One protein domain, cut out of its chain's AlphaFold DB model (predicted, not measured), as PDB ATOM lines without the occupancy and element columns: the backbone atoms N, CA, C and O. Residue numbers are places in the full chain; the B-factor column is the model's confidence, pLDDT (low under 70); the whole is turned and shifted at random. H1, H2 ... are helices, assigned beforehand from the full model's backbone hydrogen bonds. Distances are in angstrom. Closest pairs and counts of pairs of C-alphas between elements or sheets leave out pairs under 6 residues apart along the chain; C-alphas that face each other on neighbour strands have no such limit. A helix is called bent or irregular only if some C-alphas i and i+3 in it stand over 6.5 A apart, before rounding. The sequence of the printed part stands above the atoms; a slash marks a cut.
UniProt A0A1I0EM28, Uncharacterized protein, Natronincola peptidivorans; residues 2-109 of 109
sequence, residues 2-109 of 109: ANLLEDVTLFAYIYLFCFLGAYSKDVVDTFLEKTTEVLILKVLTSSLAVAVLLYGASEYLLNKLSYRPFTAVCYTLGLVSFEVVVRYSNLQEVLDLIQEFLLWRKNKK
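This is residues 2 to 109 of the 109 residues of an uncharacterized protein of Natronincola peptidivorans (UniProt A0A1I0EM28). Three helices cross one another at steep tilts in a small body, and the last part of the long H3 sticks out of it as a free arm, residues 90 to 107, that makes much of the length. H1 crosses the first half of H3, and H2 packs on both of them before a kink near its end turns the chain toward H3. The printed part has 108 residues with three named helices, in the order H1, H2, H3, and no named strand; the class is all helix. The whole is loose, with a radius of gyration of the C-alphas of 18.6 A, and spans 67 by 32 by 22 A.

H1, residues 2 to 31, begins at C-alpha 2 (-35.704, 71.263, 221.906) and is 43.4 A long. H2, residues 40 to 64, measures 33.2 A. It is irregular, with C-alphas 56 and 59 7.2 A apart, and has a kink of 62 degrees near residue 57. H3, residues 67 to 107, runs 60.0 A to C-alpha 107 (-45.774, 10.633, 243.398).

H1 touches H2 at a steep tilt of 48 degrees, opposite ways; their closest C-alphas, of Tyr 15 and Ala 51, are 5.0 A apart. Residues 14 to 26 of H1 touch residues 71 to 82 of H3 at a steep tilt of 58 degrees, the same way, closest at the C-alphas of Cys 18 and Gly 78, 4.0 A. Residues 70 to 85 of H3 touch H2 at a steep tilt of 46 degrees, opposite ways, closest at the C-alphas of Ser 46 and Ser 81, 5.6 A. Every O i to N i+4 pair is within hydrogen-bond range in H1, against 17 of 21 in H2 and 35 of 37 in H3.

The C-alphas of Ala 2 and Lys 109, the two farthest apart, are 68.4 A apart. Without the free stretches, residues 63 to 68 and 90 to 109, the body spans 46 by 21 by 20 A. The printed part has no cut; the link from H1 to H2 is short and that from H2 to H3 tight. Mean pLDDT of the printed part is 75.8, with 27 residues under 70, among them 33 to 38, 60 to 65 and 86 to 95.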
ATOM      1  N   ALA A   2     -35.020  70.696 220.731       51.78
ATOM      2  CA  ALA A   2     -35.704  71.263 221.906       51.78
ATOM      3  C   ALA A   2     -36.722  70.287 222.538       51.78
ATOM      4  O   ALA A   2     -36.621  69.996 223.722       51.78
ATOM      5  N   ASN A   3     -37.574  69.662 221.718       65.06
ATOM      6  CA  ASN A   3     -38.587  68.712 222.198       65.06
ATOM      7  C   ASN A   3     -37.986  67.460 222.860       65.06
ATOM      8  O   ASN A   3     -38.511  66.986 223.853       65.06
ATOM      9  N   LEU A   4     -36.842  66.961 222.373       72.62
ATOM     10  CA  LEU A   4     -36.211  65.765 222.945       72.62
ATOM     11  C   LEU A   4     -35.656  66.037 224.353       72.62
ATOM     12  O   LEU A   4     -35.651  65.157 225.206       72.62
ATOM     13  N   LEU A   5     -35.154  67.253 224.584       78.62
ATOM     14  CA  LEU A   5     -34.642  67.645 225.893       78.62
ATOM     15  C   LEU A   5     -35.795  67.770 226.898       78.62
ATOM     16  O   LEU A   5     -35.684  67.268 228.011       78.62
ATOM     17  N   GLU A   6     -36.905  68.385 226.483       78.44
ATOM     18  CA  GLU A   6     -38.122  68.508 227.293       78.44
ATOM     19  C   GLU A   6     -38.701  67.130 227.644       78.44
ATOM     20  O   GLU A   6     -38.910  66.839 228.822       78.44
ATOM     21  N   ASP A   7     -38.821  66.242 226.662       78.88
ATOM     22  CA  ASP A   7     -39.259  64.851 226.814       78.88
ATOM     23  C   ASP A   7     -38.408  64.072 227.829       78.88
ATOM     24  O   ASP A   7     -38.921  63.457 228.769       78.88
ATOM     25  N   VAL A   8     -37.079  64.151 227.701       84.12
ATOM     26  CA  VAL A   8     -36.150  63.487 228.626       84.12
ATOM     27  C   VAL A   8     -36.248  64.081 230.030       84.12
ATOM     28  O   VAL A   8     -36.238  63.336 231.012       84.12
ATOM     29  N   THR A   9     -36.372  65.405 230.156       83.81
ATOM     30  CA  THR A   9     -36.535  66.043 231.471       83.81
ATOM     31  C   THR A   9     -37.855  65.663 232.132       83.81
ATOM     32  O   THR A   9     -37.875  65.402 233.335       83.81
ATOM     33  N   LEU A  10     -38.936  65.552 231.359       83.31
ATOM     34  CA  LEU A  10     -40.242  65.138 231.850       83.31
ATOM     35  C   LEU A  10     -40.214  63.682 232.320       83.31
ATOM     36  O   LEU A  10     -40.675  63.380 233.422       83.31
ATOM     37  N   PHE A  11     -39.610  62.792 231.529       85.06
ATOM     38  CA  PHE A  11     -39.410  61.397 231.910       85.06
ATOM     39  C   PHE A  11     -38.589  61.276 233.196       85.06
ATOM     40  O   PHE A  11     -38.987  60.567 234.119       85.06
ATOM     41  N   ALA A  12     -37.474  62.008 233.292       87.00
ATOM     42  CA  ALA A  12     -36.637  62.024 234.486       87.00
ATOM     43  C   ALA A  12     -37.412  62.513 235.718       87.00
ATOM     44  O   ALA A  12     -37.266  61.946 236.801       87.00
ATOM     45  N   TYR A  13     -38.276  63.517 235.551       86.38
ATOM     46  CA  TYR A  13     -39.117  64.036 236.624       86.38
ATOM     47  C   TYR A  13     -40.129  62.986 237.100       86.38
ATOM     48  O   TYR A  13     -40.175  62.666 238.286       86.38
ATOM     49  N   ILE A  14     -40.888  62.386 236.177       87.38
ATOM     50  CA  ILE A  14     -41.843  61.310 236.483       87.38
ATOM     51  C   ILE A  14     -41.131  60.163 237.203       87.38
ATOM     52  O   ILE A  14     -41.579  59.717 238.260       87.38
ATOM     53  N   TYR A  15     -39.992  59.727 236.662       87.00
ATOM     54  CA  TYR A  15     -39.197  58.649 237.227       87.00
ATOM     55  C   TYR A  15     -38.744  58.953 238.655       87.00
ATOM     56  O   TYR A  15     -38.909  58.111 239.535       87.00
ATOM     57  N   LEU A  16     -38.239  60.162 238.912       89.12
ATOM     58  CA  LEU A  16     -37.766  60.571 240.231       89.12
ATOM     59  C   LEU A  16     -38.899  60.546 241.267       89.12
ATOM     60  O   LEU A  16     -38.706  60.027 242.366       89.12
ATOM     61  N   PHE A  17     -40.098  61.020 240.920       85.94
ATOM     62  CA  PHE A  17     -41.251  60.971 241.830       85.94
ATOM     63  C   PHE A  17     -41.772  59.551 242.060       85.94
ATOM     64  O   PHE A  17     -42.093  59.199 243.197       85.94
ATOM     65  N   CYS A  18     -41.821  58.716 241.021       87.31
ATOM     66  CA  CYS A  18     -42.179  57.308 241.176       87.31
ATOM     67  C   CYS A  18     -41.141  56.547 242.013       87.31
ATOM     68  O   CYS A  18     -41.517  55.721 242.844       87.31
ATOM     69  N   PHE A  19     -39.852  56.851 241.839       86.81
ATOM     70  CA  PHE A  19     -38.762  56.286 242.631       86.81
ATOM     71  C   PHE A  19     -38.855  56.713 244.095       86.81
ATOM     72  O   PHE A  19     -38.811  55.852 244.965       86.81
ATOM     73  N   LEU A  20     -39.052  58.004 244.381       86.50
ATOM     74  CA  LEU A  20     -39.243  58.497 245.749       86.50
ATOM     75  C   LEU A  20     -40.454  57.851 246.427       86.50
ATOM     76  O   LEU A  20     -40.362  57.485 247.595       86.50
ATOM     77  N   GLY A  21     -41.563  57.678 245.702       84.12
ATOM     78  CA  GLY A  21     -42.739  56.972 246.211       84.12
ATOM     79  C   GLY A  21     -42.415  55.522 246.571       84.12
ATOM     80  O   GLY A  21     -42.632  55.102 247.706       84.12
ATOM     81  N   ALA A  22     -41.836  54.766 245.636       84.62
ATOM     82  CA  ALA A  22     -41.471  53.369 245.867       84.62
ATOM     83  C   ALA A  22     -40.436  53.213 247.001       84.62
ATOM     84  O   ALA A  22     -40.600  52.362 247.872       84.62
ATOM     85  N   TYR A  23     -39.418  54.078 247.038       82.38
ATOM     86  CA  TYR A  23     -38.373  54.081 248.060       82.38
ATOM     87  C   TYR A  23     -38.914  54.447 249.445       82.38
ATOM     88  O   TYR A  23     -38.628  53.758 250.419       82.38
ATOM     89  N   SER A  24     -39.740  55.496 249.548       82.88
ATOM     90  CA  SER A  24     -40.348  55.895 250.822       82.88
ATOM     91  C   SER A  24     -41.160  54.761 251.435       82.88
ATOM     92  O   SER A  24     -41.198  54.640 252.656       82.88
ATOM     93  N   LYS A  25     -41.819  53.946 250.609       80.88
ATOM     94  CA  LYS A  25     -42.589  52.803 251.088       80.88
ATOM     95  C   LYS A  25     -41.701  51.669 251.578       80.88
ATOM     96  O   LYS A  25     -41.938  51.186 252.674       80.88
ATOM     97  N   ASP A  26     -40.670  51.311 250.816       81.06
ATOM     98  CA  ASP A  26     -39.712  50.260 251.192       81.06
ATOM     99  C   ASP A  26     -39.006  50.592 252.519       81.06
ATOM    100  O   ASP A  26     -38.881  49.753 253.408       81.06
ATOM    101  N   VAL A  27     -38.640  51.865 252.708       79.56
ATOM    102  CA  VAL A  27     -38.084  52.361 253.974       79.56
ATOM    103  C   VAL A  27     -39.096  52.225 255.116       79.56
ATOM    104  O   VAL A  27     -38.746  51.709 256.173       79.56
ATOM    105  N   VAL A  28     -40.352  52.645 254.921       80.19
ATOM    106  CA  VAL A  28     -41.401  52.533 255.953       80.19
ATOM    107  C   VAL A  28     -41.715  51.074 256.294       80.19
ATOM    108  O   VAL A  28     -41.857  50.753 257.471       80.19
ATOM    109  N   ASP A  29     -41.794  50.187 255.305       76.06
ATOM    110  CA  ASP A  29     -42.054  48.762 255.525       76.06
ATOM    111  C   ASP A  29     -40.879  48.075 256.243       76.06
ATOM    112  O   ASP A  29     -41.110  47.229 257.111       76.06
ATOM    113  N   THR A  30     -39.641  48.507 255.980       76.88
ATOM    114  CA  THR A  30     -38.449  48.067 256.724       76.88
ATOM    115  C   THR A  30     -38.484  48.552 258.179       76.88
ATOM    116  O   THR A  30     -38.222  47.779 259.095       76.88
ATOM    117  N   PHE A  31     -38.872  49.811 258.424       71.62
ATOM    118  CA  PHE A  31     -39.052  50.342 259.785       71.62
ATOM    119  C   PHE A  31     -40.177  49.649 260.565       71.62
ATOM    120  O   PHE A  31     -40.114  49.575 261.788       71.62
ATOM    121  N   LEU A  32     -41.210  49.166 259.873       73.75
ATOM    122  CA  LEU A  32     -42.331  48.429 260.459       73.75
ATOM    123  C   LEU A  32     -42.082  46.912 260.538       73.75
ATOM    124  O   LEU A  32     -43.030  46.172 260.798       73.75
ATOM    125  N   GLU A  33     -40.852  46.449 260.284       67.12
ATOM    126  CA  GLU A  33     -40.441  45.033 260.286       67.12
ATOM    127  C   GLU A  33     -41.267  44.125 259.349       67.12
ATOM    128  O   GLU A  33     -41.264  42.902 259.480       67.12
ATOM    129  N   LYS A  34     -41.974  44.696 258.362       61.12
ATOM    130  CA  LYS A  34     -42.722  43.920 257.356       61.12
ATOM    131  C   LYS A  34     -41.807  43.276 256.319       61.12
ATOM    132  O   LYS A  34     -42.177  42.264 255.727       61.12
ATOM    133  N   THR A  35     -40.646  43.876 256.080       61.94
ATOM    134  CA  THR A  35     -39.607  43.398 255.166       61.94
ATOM    135  C   THR A  35     -38.251  43.492 255.853       61.94
ATOM    136  O   THR A  35     -37.950  44.479 256.516       61.94
ATOM    137  N   THR A  36     -37.431  42.452 255.712       57.16
ATOM    138  CA  THR A  36     -36.132  42.335 256.390       57.16
ATOM    139  C   THR A  36     -35.032  43.183 255.755       57.16
ATOM    140  O   THR A  36     -34.100  43.569 256.452       57.16
ATOM    141  N   GLU A  37     -35.134  43.503 254.459       60.44
ATOM    142  CA  GLU A  37     -34.119  44.269 253.729       60.44
ATOM    143  C   GLU A  37     -34.726  45.184 252.655       60.44
ATOM    144  O   GLU A  37     -35.679  44.817 251.964       60.44
ATOM    145  N   VAL A  38     -34.106  46.358 252.481       62.44
ATOM    146  CA  VAL A  38     -34.411  47.318 251.410       62.44
ATOM    147  C   VAL A  38     -33.897  46.757 250.084       62.44
ATOM    148  O   VAL A  38     -32.694  46.758 249.801       62.44
ATOM    149  N   LEU A  39     -34.807  46.284 249.235       72.12
ATOM    150  CA  LEU A  39     -34.476  45.689 247.939       72.12
ATOM    151  C   LEU A  39     -34.421  46.772 246.858       72.12
ATOM    152  O   LEU A  39     -35.350  46.965 246.073       72.12
ATOM    153  N   ILE A  40     -33.272  47.439 246.759       73.38
ATOM    154  CA  ILE A  40     -33.027  48.544 245.815       73.38
ATOM    155  C   ILE A  40     -33.360  48.161 244.359       73.38
ATOM    156  O   ILE A  40     -33.950  48.957 243.628       73.38
ATOM    157  N   LEU A  41     -33.062  46.926 243.934       71.19
ATOM    158  CA  LEU A  41     -33.393  46.427 242.589       71.19
ATOM    159  C   LEU A  41     -34.906  46.351 242.328       71.19
ATOM    160  O   LEU A  41     -35.369  46.623 241.217       71.19
ATOM    161  N   LYS A  42     -35.694  46.017 243.351       74.94
ATOM    162  CA  LYS A  42     -37.159  45.970 243.288       74.94
ATOM    163  C   LYS A  42     -37.746  47.377 243.197       74.94
ATOM    164  O   LYS A  42     -38.660  47.625 242.411       74.94
ATOM    165  N   VAL A  43     -37.177  48.324 243.943       81.31
ATOM    166  CA  VAL A  43     -37.547  49.744 243.866       81.31
ATOM    167  C   VAL A  43     -37.245  50.304 242.470       81.31
ATOM    168  O   VAL A  43     -38.130  50.888 241.854       81.31
ATOM    169  N   LEU A  44     -36.051  50.043 241.923       81.94
ATOM    170  CA  LEU A  44     -35.630  50.465 240.576       81.94
ATOM    171  C   LEU A  44     -36.539  49.936 239.460       81.94
ATOM    172  O   LEU A  44     -36.940  50.692 238.578       81.94
ATOM    173  N   THR A  45     -36.851  48.641 239.480       79.62
ATOM    174  CA  THR A  45     -37.666  48.001 238.434       79.62
ATOM    175  C   THR A  45     -39.134  48.424 238.512       79.62
ATOM    176  O   THR A  45     -39.744  48.722 237.485       79.62
ATOM    177  N   SER A  46     -39.686  48.523 239.725       81.44
ATOM    178  CA  SER A  46     -41.075  48.942 239.955       81.44
ATOM    179  C   SER A  46     -41.317  50.417 239.612       81.44
ATOM    180  O   SER A  46     -42.349  50.749 239.018       81.44
ATOM    181  N   SER A  47     -40.370  51.307 239.928       84.62
ATOM    182  CA  SER A  47     -40.475  52.728 239.587       84.62
ATOM    183  C   SER A  47     -40.310  52.967 238.088       84.62
ATOM    184  O   SER A  47     -41.029  53.789 237.524       84.62
ATOM    185  N   LEU A  48     -39.428  52.214 237.423       84.00
ATOM    186  CA  LEU A  48     -39.196  52.323 235.983       84.00
ATOM    187  C   LEU A  48     -40.410  51.865 235.168       84.00
ATOM    188  O   LEU A  48     -40.817  52.564 234.242       84.00
ATOM    189  N   ALA A  49     -41.039  50.746 235.541       82.69
ATOM    190  CA  ALA A  49     -42.247  50.260 234.871       82.69
ATOM    191  C   ALA A  49     -43.392  51.288 234.920       82.69
ATOM    192  O   ALA A  49     -44.047  51.554 233.913       82.69
ATOM    193  N   VAL A  50     -43.602  51.914 236.081       84.75
ATOM    194  CA  VAL A  50     -44.640  52.938 236.251       84.75
ATOM    195  C   VAL A  50     -44.279  54.244 235.559       84.75
ATOM    196  O   VAL A  50     -45.158  54.865 234.965       84.75
ATOM    197  N   ALA A  51     -43.006  54.640 235.568       85.56
ATOM    198  CA  ALA A  51     -42.563  55.835 234.862       85.56
ATOM    199  C   ALA A  51     -42.811  55.730 233.352       85.56
ATOM    200  O   ALA A  51     -43.282  56.691 232.754       85.56
ATOM    201  N   VAL A  52     -42.583  54.560 232.744       85.06
ATOM    202  CA  VAL A  52     -42.878  54.315 231.320       85.06
ATOM    203  C   VAL A  52     -44.378  54.433 231.026       85.06
ATOM    204  O   VAL A  52     -44.762  55.088 230.057       85.06
ATOM    205  N   LEU A  53     -45.236  53.861 231.877       83.56
ATOM    206  CA  LEU A  53     -46.694  53.961 231.726       83.56
ATOM    207  C   LEU A  53     -47.192  55.404 231.869       83.56
ATOM    208  O   LEU A  53     -48.001  55.868 231.066       83.56
ATOM    209  N   LEU A  54     -46.696  56.122 232.877       83.69
ATOM    210  CA  LEU A  54     -47.057  57.515 233.121       83.69
ATOM    211  C   LEU A  54     -46.537  58.445 232.042       83.69
ATOM    212  O   LEU A  54     -47.253  59.363 231.664       83.69
ATOM    213  N   TYR A  55     -45.330  58.209 231.536       83.38
ATOM    214  CA  TYR A  55     -44.777  58.968 230.427       83.38
ATOM    215  C   TYR A  55     -45.630  58.795 229.167       83.38
ATOM    216  O   TYR A  55     -46.017  59.789 228.560       83.38
ATOM    217  N   GLY A  56     -46.043  57.564 228.841       81.81
ATOM    218  CA  GLY A  56     -46.977  57.310 227.737       81.81
ATOM    219  C   GLY A  56     -48.360  57.950 227.928       81.81
ATOM    220  O   GLY A  56     -49.008  58.323 226.956       81.81
ATOM    221  N   ALA A  57     -48.805  58.128 229.175       80.94
ATOM    222  CA  ALA A  57     -50.050  58.826 229.508       80.94
ATOM    223  C   ALA A  57     -49.871  60.342 229.740       80.94
ATOM    224  O   ALA A  57     -50.859  61.053 229.952       80.94
ATOM    225  N   SER A  58     -48.633  60.843 229.734       78.75
ATOM    226  CA  SER A  58     -48.300  62.180 230.228       78.75
ATOM    227  C   SER A  58     -48.841  63.280 229.326       78.75
ATOM    228  O   SER A  58     -49.398  64.239 229.847       78.75
ATOM    229  N   GLU A  59     -48.801  63.115 228.000       72.19
ATOM    230  CA  GLU A  59     -49.368  64.082 227.047       72.19
ATOM    231  C   GLU A  59     -50.868  64.319 227.280       72.19
ATOM    232  O   GLU A  59     -51.365  65.443 227.187       72.19
ATOM    233  N   TYR A  60     -51.602  63.261 227.638       68.56
ATOM    234  CA  TYR A  60     -53.023  63.349 227.960       68.56
ATOM    235  C   TYR A  60     -53.262  63.946 229.353       68.56
ATOM    236  O   TYR A  60     -54.166  64.763 229.544       68.56
ATOM    237  N   LEU A  61     -52.455  63.540 230.336       66.50
ATOM    238  CA  LEU A  61     -52.593  63.970 231.726       66.50
ATOM    239  C   LEU A  61     -52.182  65.432 231.923       66.50
ATOM    240  O   LEU A  61     -52.920  66.164 232.570       66.50
ATOM    241  N   LEU A  62     -51.069  65.883 231.342       69.44
ATOM    242  CA  LEU A  62     -50.565  67.259 231.460       69.44
ATOM    243  C   LEU A  62     -51.478  68.280 230.777       69.44
ATOM    244  O   LEU A  62     -51.619  69.393 231.273       69.44
ATOM    245  N   ASN A  63     -52.160  67.896 229.692       68.81
ATOM    246  CA  ASN A  63     -53.162  68.757 229.056       68.81
ATOM    247  C   ASN A  63     -54.436  68.931 229.901       68.81
ATOM    248  O   ASN A  63     -55.165  69.905 229.722       68.81
ATOM    249  N   LYS A  64     -54.730  67.995 230.812       66.38
ATOM    250  CA  LYS A  64     -55.932  68.023 231.664       66.38
ATOM    251  C   LYS A  64     -55.669  68.432 233.110       66.38
ATOM    252  O   LYS A  64     -56.596  68.885 233.781       66.38
ATOM    253  N   LEU A  65     -54.456  68.234 233.618       63.12
ATOM    254  CA  LEU A  65     -54.113  68.391 235.027       63.12
ATOM    255  C   LEU A  65     -52.968  69.381 235.210       63.12
ATOM    256  O   LEU A  65     -51.954  69.343 234.523       63.12
ATOM    257  N   SER A  66     -53.119  70.235 236.221       73.81
ATOM    258  CA  SER A  66     -52.042  71.106 236.687       73.81
ATOM    259  C   SER A  66     -50.856  70.286 237.231       73.81
ATOM    260  O   SER A  66     -50.981  69.118 237.602       73.81
ATOM    261  N   TYR A  67     -49.697  70.925 237.354       73.38
ATOM    262  CA  TYR A  67     -48.438  70.293 237.766       73.38
ATOM    263  C   TYR A  67     -48.491  69.626 239.160       73.38
ATOM    264  O   TYR A  67     -47.849  68.605 239.409       73.38
ATOM    265  N   ARG A  68     -49.282  70.188 240.088       76.56
ATOM    266  CA  ARG A  68     -49.434  69.687 241.470       76.56
ATOM    267  C   ARG A  68     -50.183  68.347 241.573       76.56
ATOM    268  O   ARG A  68     -49.670  67.432 242.210       76.56
ATOM    269  N   PRO A  69     -51.376  68.170 240.978       79.56
ATOM    270  CA  PRO A  69     -52.030  66.864 240.994       79.56
ATOM    271  C   PRO A  69     -51.260  65.820 240.178       79.56
ATOM    272  O   PRO A  69     -51.244  64.657 240.565       79.56
ATOM    273  N   PHE A  70     -50.565  66.217 239.108       82.00
ATOM    274  CA  PHE A  70     -49.720  65.298 238.343       82.00
ATOM    275  C   PHE A  70     -48.578  64.709 239.187       82.00
ATOM    276  O   PHE A  70     -48.371  63.495 239.203       82.00
ATOM    277  N   THR A  71     -47.885  65.548 239.958       81.56
ATOM    278  CA  THR A  71     -46.832  65.096 240.886       81.56
ATOM    279  C   THR A  71     -47.373  64.179 241.981       81.56
ATOM    280  O   THR A  71     -46.762  63.151 242.267       81.56
ATOM    281  N   ALA A  72     -48.548  64.488 242.538       84.06
ATOM    282  CA  ALA A  72     -49.210  63.610 243.502       84.06
ATOM    283  C   ALA A  72     -49.542  62.234 242.898       84.06
ATOM    284  O   ALA A  72     -49.306  61.217 243.544       84.06
ATOM    285  N   VAL A  73     -50.027  62.187 241.653       84.50
ATOM    286  CA  VAL A  73     -50.310  60.937 240.926       84.50
ATOM    287  C   VAL A  73     -49.036  60.125 240.680       84.50
ATOM    288  O   VAL A  73     -49.032  58.917 240.902       84.50
ATOM    289  N   CYS A  74     -47.937  60.765 240.275       85.00
ATOM    290  CA  CYS A  74     -46.661  60.070 240.080       85.00
ATOM    291  C   CYS A  74     -46.160  59.436 241.387       85.00
ATOM    292  O   CYS A  74     -45.735  58.278 241.403       85.00
ATOM    293  N   TYR A  75     -46.265  60.173 242.497       84.75
ATOM    294  CA  TYR A  75     -45.869  59.689 243.816       84.75
ATOM    295  C   TYR A  75     -46.748  58.526 244.300       84.75
ATOM    296  O   TYR A  75     -46.230  57.492 244.724       84.75
ATOM    297  N   THR A  76     -48.078  58.647 244.192       84.69
ATOM    298  CA  THR A  76     -49.003  57.582 244.613       84.69
ATOM    299  C   THR A  76     -48.862  56.326 243.766       84.69
ATOM    300  O   THR A  76     -48.896  55.224 244.308       84.69
ATOM    301  N   LEU A  77     -48.626  56.457 242.461       83.19
ATOM    302  CA  LEU A  77     -48.359  55.305 241.603       83.19
ATOM    303  C   LEU A  77     -47.025  54.630 241.940       83.19
ATOM    304  O   LEU A  77     -46.955  53.403 241.899       83.19
ATOM    305  N   GLY A  78     -46.010  55.388 242.367       83.62
ATOM    306  CA  GLY A  78     -44.791  54.826 242.957       83.62
ATOM    307  C   GLY A  78     -45.083  53.951 244.186       83.62
ATOM    308  O   GLY A  78     -44.605  52.820 244.269       83.62
ATOM    309  N   LEU A  79     -45.950  54.422 245.095       83.00
ATOM    310  CA  LEU A  79     -46.382  53.665 246.284       83.00
ATOM    311  C   LEU A  79     -47.163  52.387 245.935       83.00
ATOM    312  O   LEU A  79     -47.016  51.360 246.606       83.00
ATOM    313  N   VAL A  80     -48.037  52.449 244.928       82.31
ATOM    314  CA  VAL A  80     -48.849  51.302 244.492       82.31
ATOM    315  C   VAL A  80     -47.980  50.262 243.787       82.31
ATOM    316  O   VAL A  80     -48.116  49.074 244.074       82.31
ATOM    317  N   SER A  81     -47.052  50.697 242.928       77.44
ATOM    318  CA  SER A  81     -46.134  49.812 242.199       77.44
ATOM    319  C   SER A  81     -45.373  48.887 243.133       77.44
ATOM    320  O   SER A  81     -45.348  47.672 242.938       77.44
ATOM    321  N   PHE A  82     -44.817  49.453 244.203       73.38
ATOM    322  CA  PHE A  82     -44.065  48.685 245.181       73.38
ATOM    323  C   PHE A  82     -44.918  47.583 245.824       73.38
ATOM    324  O   PHE A  82     -44.478  46.442 245.913       73.38
ATOM    325  N   GLU A  83     -46.168  47.872 246.193       70.50
ATOM    326  CA  GLU A  83     -47.054  46.879 246.812       70.50
ATOM    327  C   GLU A  83     -47.483  45.776 245.854       70.50
ATOM    328  O   GLU A  83     -47.542  44.611 246.245       70.50
ATOM    329  N   VAL A  84     -47.743  46.127 244.596       75.06
ATOM    330  CA  VAL A  84     -48.009  45.143 243.549       75.06
ATOM    331  C   VAL A  84     -46.802  44.220 243.418       75.06
ATOM    332  O   VAL A  84     -46.954  43.009 243.542       75.06
ATOM    333  N   VAL A  85     -45.593  44.764 243.279       70.94
ATOM    334  CA  VAL A  85     -44.381  43.946 243.147       70.94
ATOM    335  C   VAL A  85     -44.109  43.120 244.411       70.94
ATOM    336  O   VAL A  85     -43.763  41.953 244.289       70.94
ATOM    337  N   VAL A  86     -44.332  43.646 245.623       68.31
ATOM    338  CA  VAL A  86     -44.249  42.862 246.874       68.31
ATOM    339  C   VAL A  86     -45.237  41.698 246.875       68.31
ATOM    340  O   VAL A  86     -44.833  40.569 247.146       68.31
ATOM    341  N   ARG A  87     -46.509  41.939 246.544       68.25
ATOM    342  CA  ARG A  87     -47.532  40.886 246.500       68.25
ATOM    343  C   ARG A  87     -47.228  39.836 245.431       68.25
ATOM    344  O   ARG A  87     -47.413  38.653 245.693       68.25
ATOM    345  N   TYR A  88     -46.750  40.250 244.257       64.75
ATOM    346  CA  TYR A  88     -46.357  39.328 243.188       64.75
ATOM    347  C   TYR A  88     -45.095  38.530 243.531       64.75
ATOM    348  O   TYR A  88     -45.049  37.343 243.229       64.75
ATOM    349  N   SER A  89     -44.111  39.127 244.213       64.31
ATOM    350  CA  SER A  89     -42.961  38.379 244.736       64.31
ATOM    351  C   SER A  89     -43.390  37.319 245.756       64.31
ATOM    352  O   SER A  89     -42.896  36.201 245.699       64.31
ATOM    353  N   ASN A  90     -44.357  37.618 246.632       58.81
ATOM    354  CA  ASN A  90     -44.891  36.631 247.580       58.81
ATOM    355  C   ASN A  90     -45.724  35.528 246.896       58.81
ATOM    356  O   ASN A  90     -45.777  34.391 247.349       58.81
ATOM    357  N   LEU A  91     -46.368  35.841 245.768       56.06
ATOM    358  CA  LEU A  91     -47.066  34.858 244.928       56.06
ATOM    359  C   LEU A  91     -46.121  33.808 244.331       56.06
ATOM    360  O   LEU A  91     -46.579  32.730 243.959       56.06
ATOM    361  N   GLN A  92     -44.824  34.100 244.250       59.19
ATOM    362  CA  GLN A  92     -43.819  33.157 243.773       59.19
ATOM    363  C   GLN A  92     -43.613  32.006 244.774       59.19
ATOM    364  O   GLN A  92     -43.576  30.854 244.352       59.19
ATOM    365  N   GLU A  93     -43.661  32.277 246.085       61.84
ATOM    366  CA  GLU A  93     -43.691  31.233 247.126       61.84
ATOM    367  C   GLU A  93     -44.976  30.392 247.069       61.84
ATOM    368  O   GLU A  93     -44.956  29.180 247.274       61.84
ATOM    369  N   VAL A  94     -46.112  31.015 246.736       58.62
ATOM    370  CA  VAL A  94     -47.389  30.300 246.559       58.62
ATOM    371  C   VAL A  94     -47.352  29.396 245.322       58.62
ATOM    372  O   VAL A  94     -47.900  28.295 245.346       58.62
ATOM    373  N   LEU A  95     -46.701  29.833 244.243       60.97
ATOM    374  CA  LEU A  95     -46.488  29.025 243.041       60.97
ATOM    375  C   LEU A  95     -45.581  27.821 243.310       60.97
ATOM    376  O   LEU A  95     -45.904  26.729 242.838       60.97
ATOM    377  N   ASP A  96     -44.521  27.993 244.097       70.44
ATOM    378  CA  ASP A  96     -43.653  26.888 244.523       70.44
ATOM    379  C   ASP A  96     -44.420  25.878 245.389       70.44
ATOM    380  O   ASP A  96     -44.359  24.675 245.136       70.44
ATOM    381  N   LEU A  97     -45.266  26.349 246.311       64.88
ATOM    382  CA  LEU A  97     -46.167  25.492 247.094       64.88
ATOM    383  C   LEU A  97     -47.160  24.716 246.214       64.88
ATOM    384  O   LEU A  97     -47.429  23.538 246.456       64.88
ATOM    385  N   ILE A  98     -47.702  25.345 245.168       75.19
ATOM    386  CA  ILE A  98     -48.595  24.682 244.206       75.19
ATOM    387  C   ILE A  98     -47.830  23.633 243.382       75.19
ATOM    388  O   ILE A  98     -48.371  22.553 243.119       75.19
ATOM    389  N   GLN A  99     -46.587  23.916 242.986       77.38
ATOM    390  CA  GLN A  99     -45.736  22.955 242.282       77.38
ATOM    391  C   GLN A  99     -45.357  21.764 243.166       77.38
ATOM    392  O   GLN A  99     -45.476  20.623 242.712       77.38
ATOM    393  N   GLU A 100     -44.987  21.992 244.428       77.81
ATOM    394  CA  GLU A 100     -44.752  20.921 245.400       77.81
ATOM    395  C   GLU A 100     -46.005  20.065 245.601       77.81
ATOM    396  O   GLU A 100     -45.931  18.834 245.584       77.81
ATOM    397  N   PHE A 101     -47.181  20.689 245.699       78.00
ATOM    398  CA  PHE A 101     -48.443  19.967 245.845       78.00
ATOM    399  C   PHE A 101     -48.775  19.115 244.608       78.00
ATOM    400  O   PHE A 101     -49.262  17.984 244.727       78.00
ATOM    401  N   LEU A 102     -48.485  19.623 243.406       81.25
ATOM    402  CA  LEU A 102     -48.638  18.884 242.150       81.25
ATOM    403  C   LEU A 102     -47.664  17.702 242.056       81.25
ATOM    404  O   LEU A 102     -48.083  16.610 241.664       81.25
ATOM    405  N   LEU A 103     -46.399  17.887 242.441       81.69
ATOM    406  CA  LEU A 103     -45.386  16.828 242.485       81.69
ATOM    407  C   LEU A 103     -45.738  15.748 243.515       81.69
ATOM    408  O   LEU A 103     -45.690  14.558 243.203       81.69
ATOM    409  N   TRP A 104     -46.189  16.147 244.706       79.00
ATOM    410  CA  TRP A 104     -46.636  15.224 245.749       79.00
ATOM    411  C   TRP A 104     -47.849  14.399 245.310       79.00
ATOM    412  O   TRP A 104     -47.895  13.185 245.514       79.00
ATOM    413  N   ARG A 105     -48.816  15.029 244.631       78.19
ATOM    414  CA  ARG A 105     -49.975  14.334 244.051       78.19
ATOM    415  C   ARG A 105     -49.573  13.349 242.950       78.19
ATOM    416  O   ARG A 105     -50.235  12.325 242.793       78.19
ATOM    417  N   LYS A 106     -48.518  13.651 242.191       75.50
ATOM    418  CA  LYS A 106     -48.016  12.798 241.106       75.50
ATOM    419  C   LYS A 106     -47.238  11.585 241.628       75.50
ATOM    420  O   LYS A 106     -47.388  10.519 241.055       75.50
ATOM    421  N   ASN A 107     -46.503  11.728 242.734       72.19
ATOM    422  CA  ASN A 107     -45.774  10.633 243.398       72.19
ATOM    423  C   ASN A 107     -46.660   9.703 244.250       72.19
ATOM    424  O   ASN A 107     -46.189   8.669 244.715       72.19
ATOM    425  N   LYS A 108     -47.927  10.067 244.490       56.69
ATOM    426  CA  LYS A 108     -48.917   9.230 245.195       56.69
ATOM    427  C   LYS A 108     -49.793   8.367 244.274       56.69
ATOM    428  O   LYS A 108     -50.670   7.666 244.780       56.69
ATOM    429  N   LYS A 109     -49.600   8.442 242.956       47.12
ATOM    430  CA  LYS A 109     -50.174   7.514 241.970       47.12
ATOM    431  C   LYS A 109     -49.118   6.513 241.539       47.12
ATOM    432  O   LYS A 109     -49.524   5.366 241.270       47.12
TER     433      LYS A 109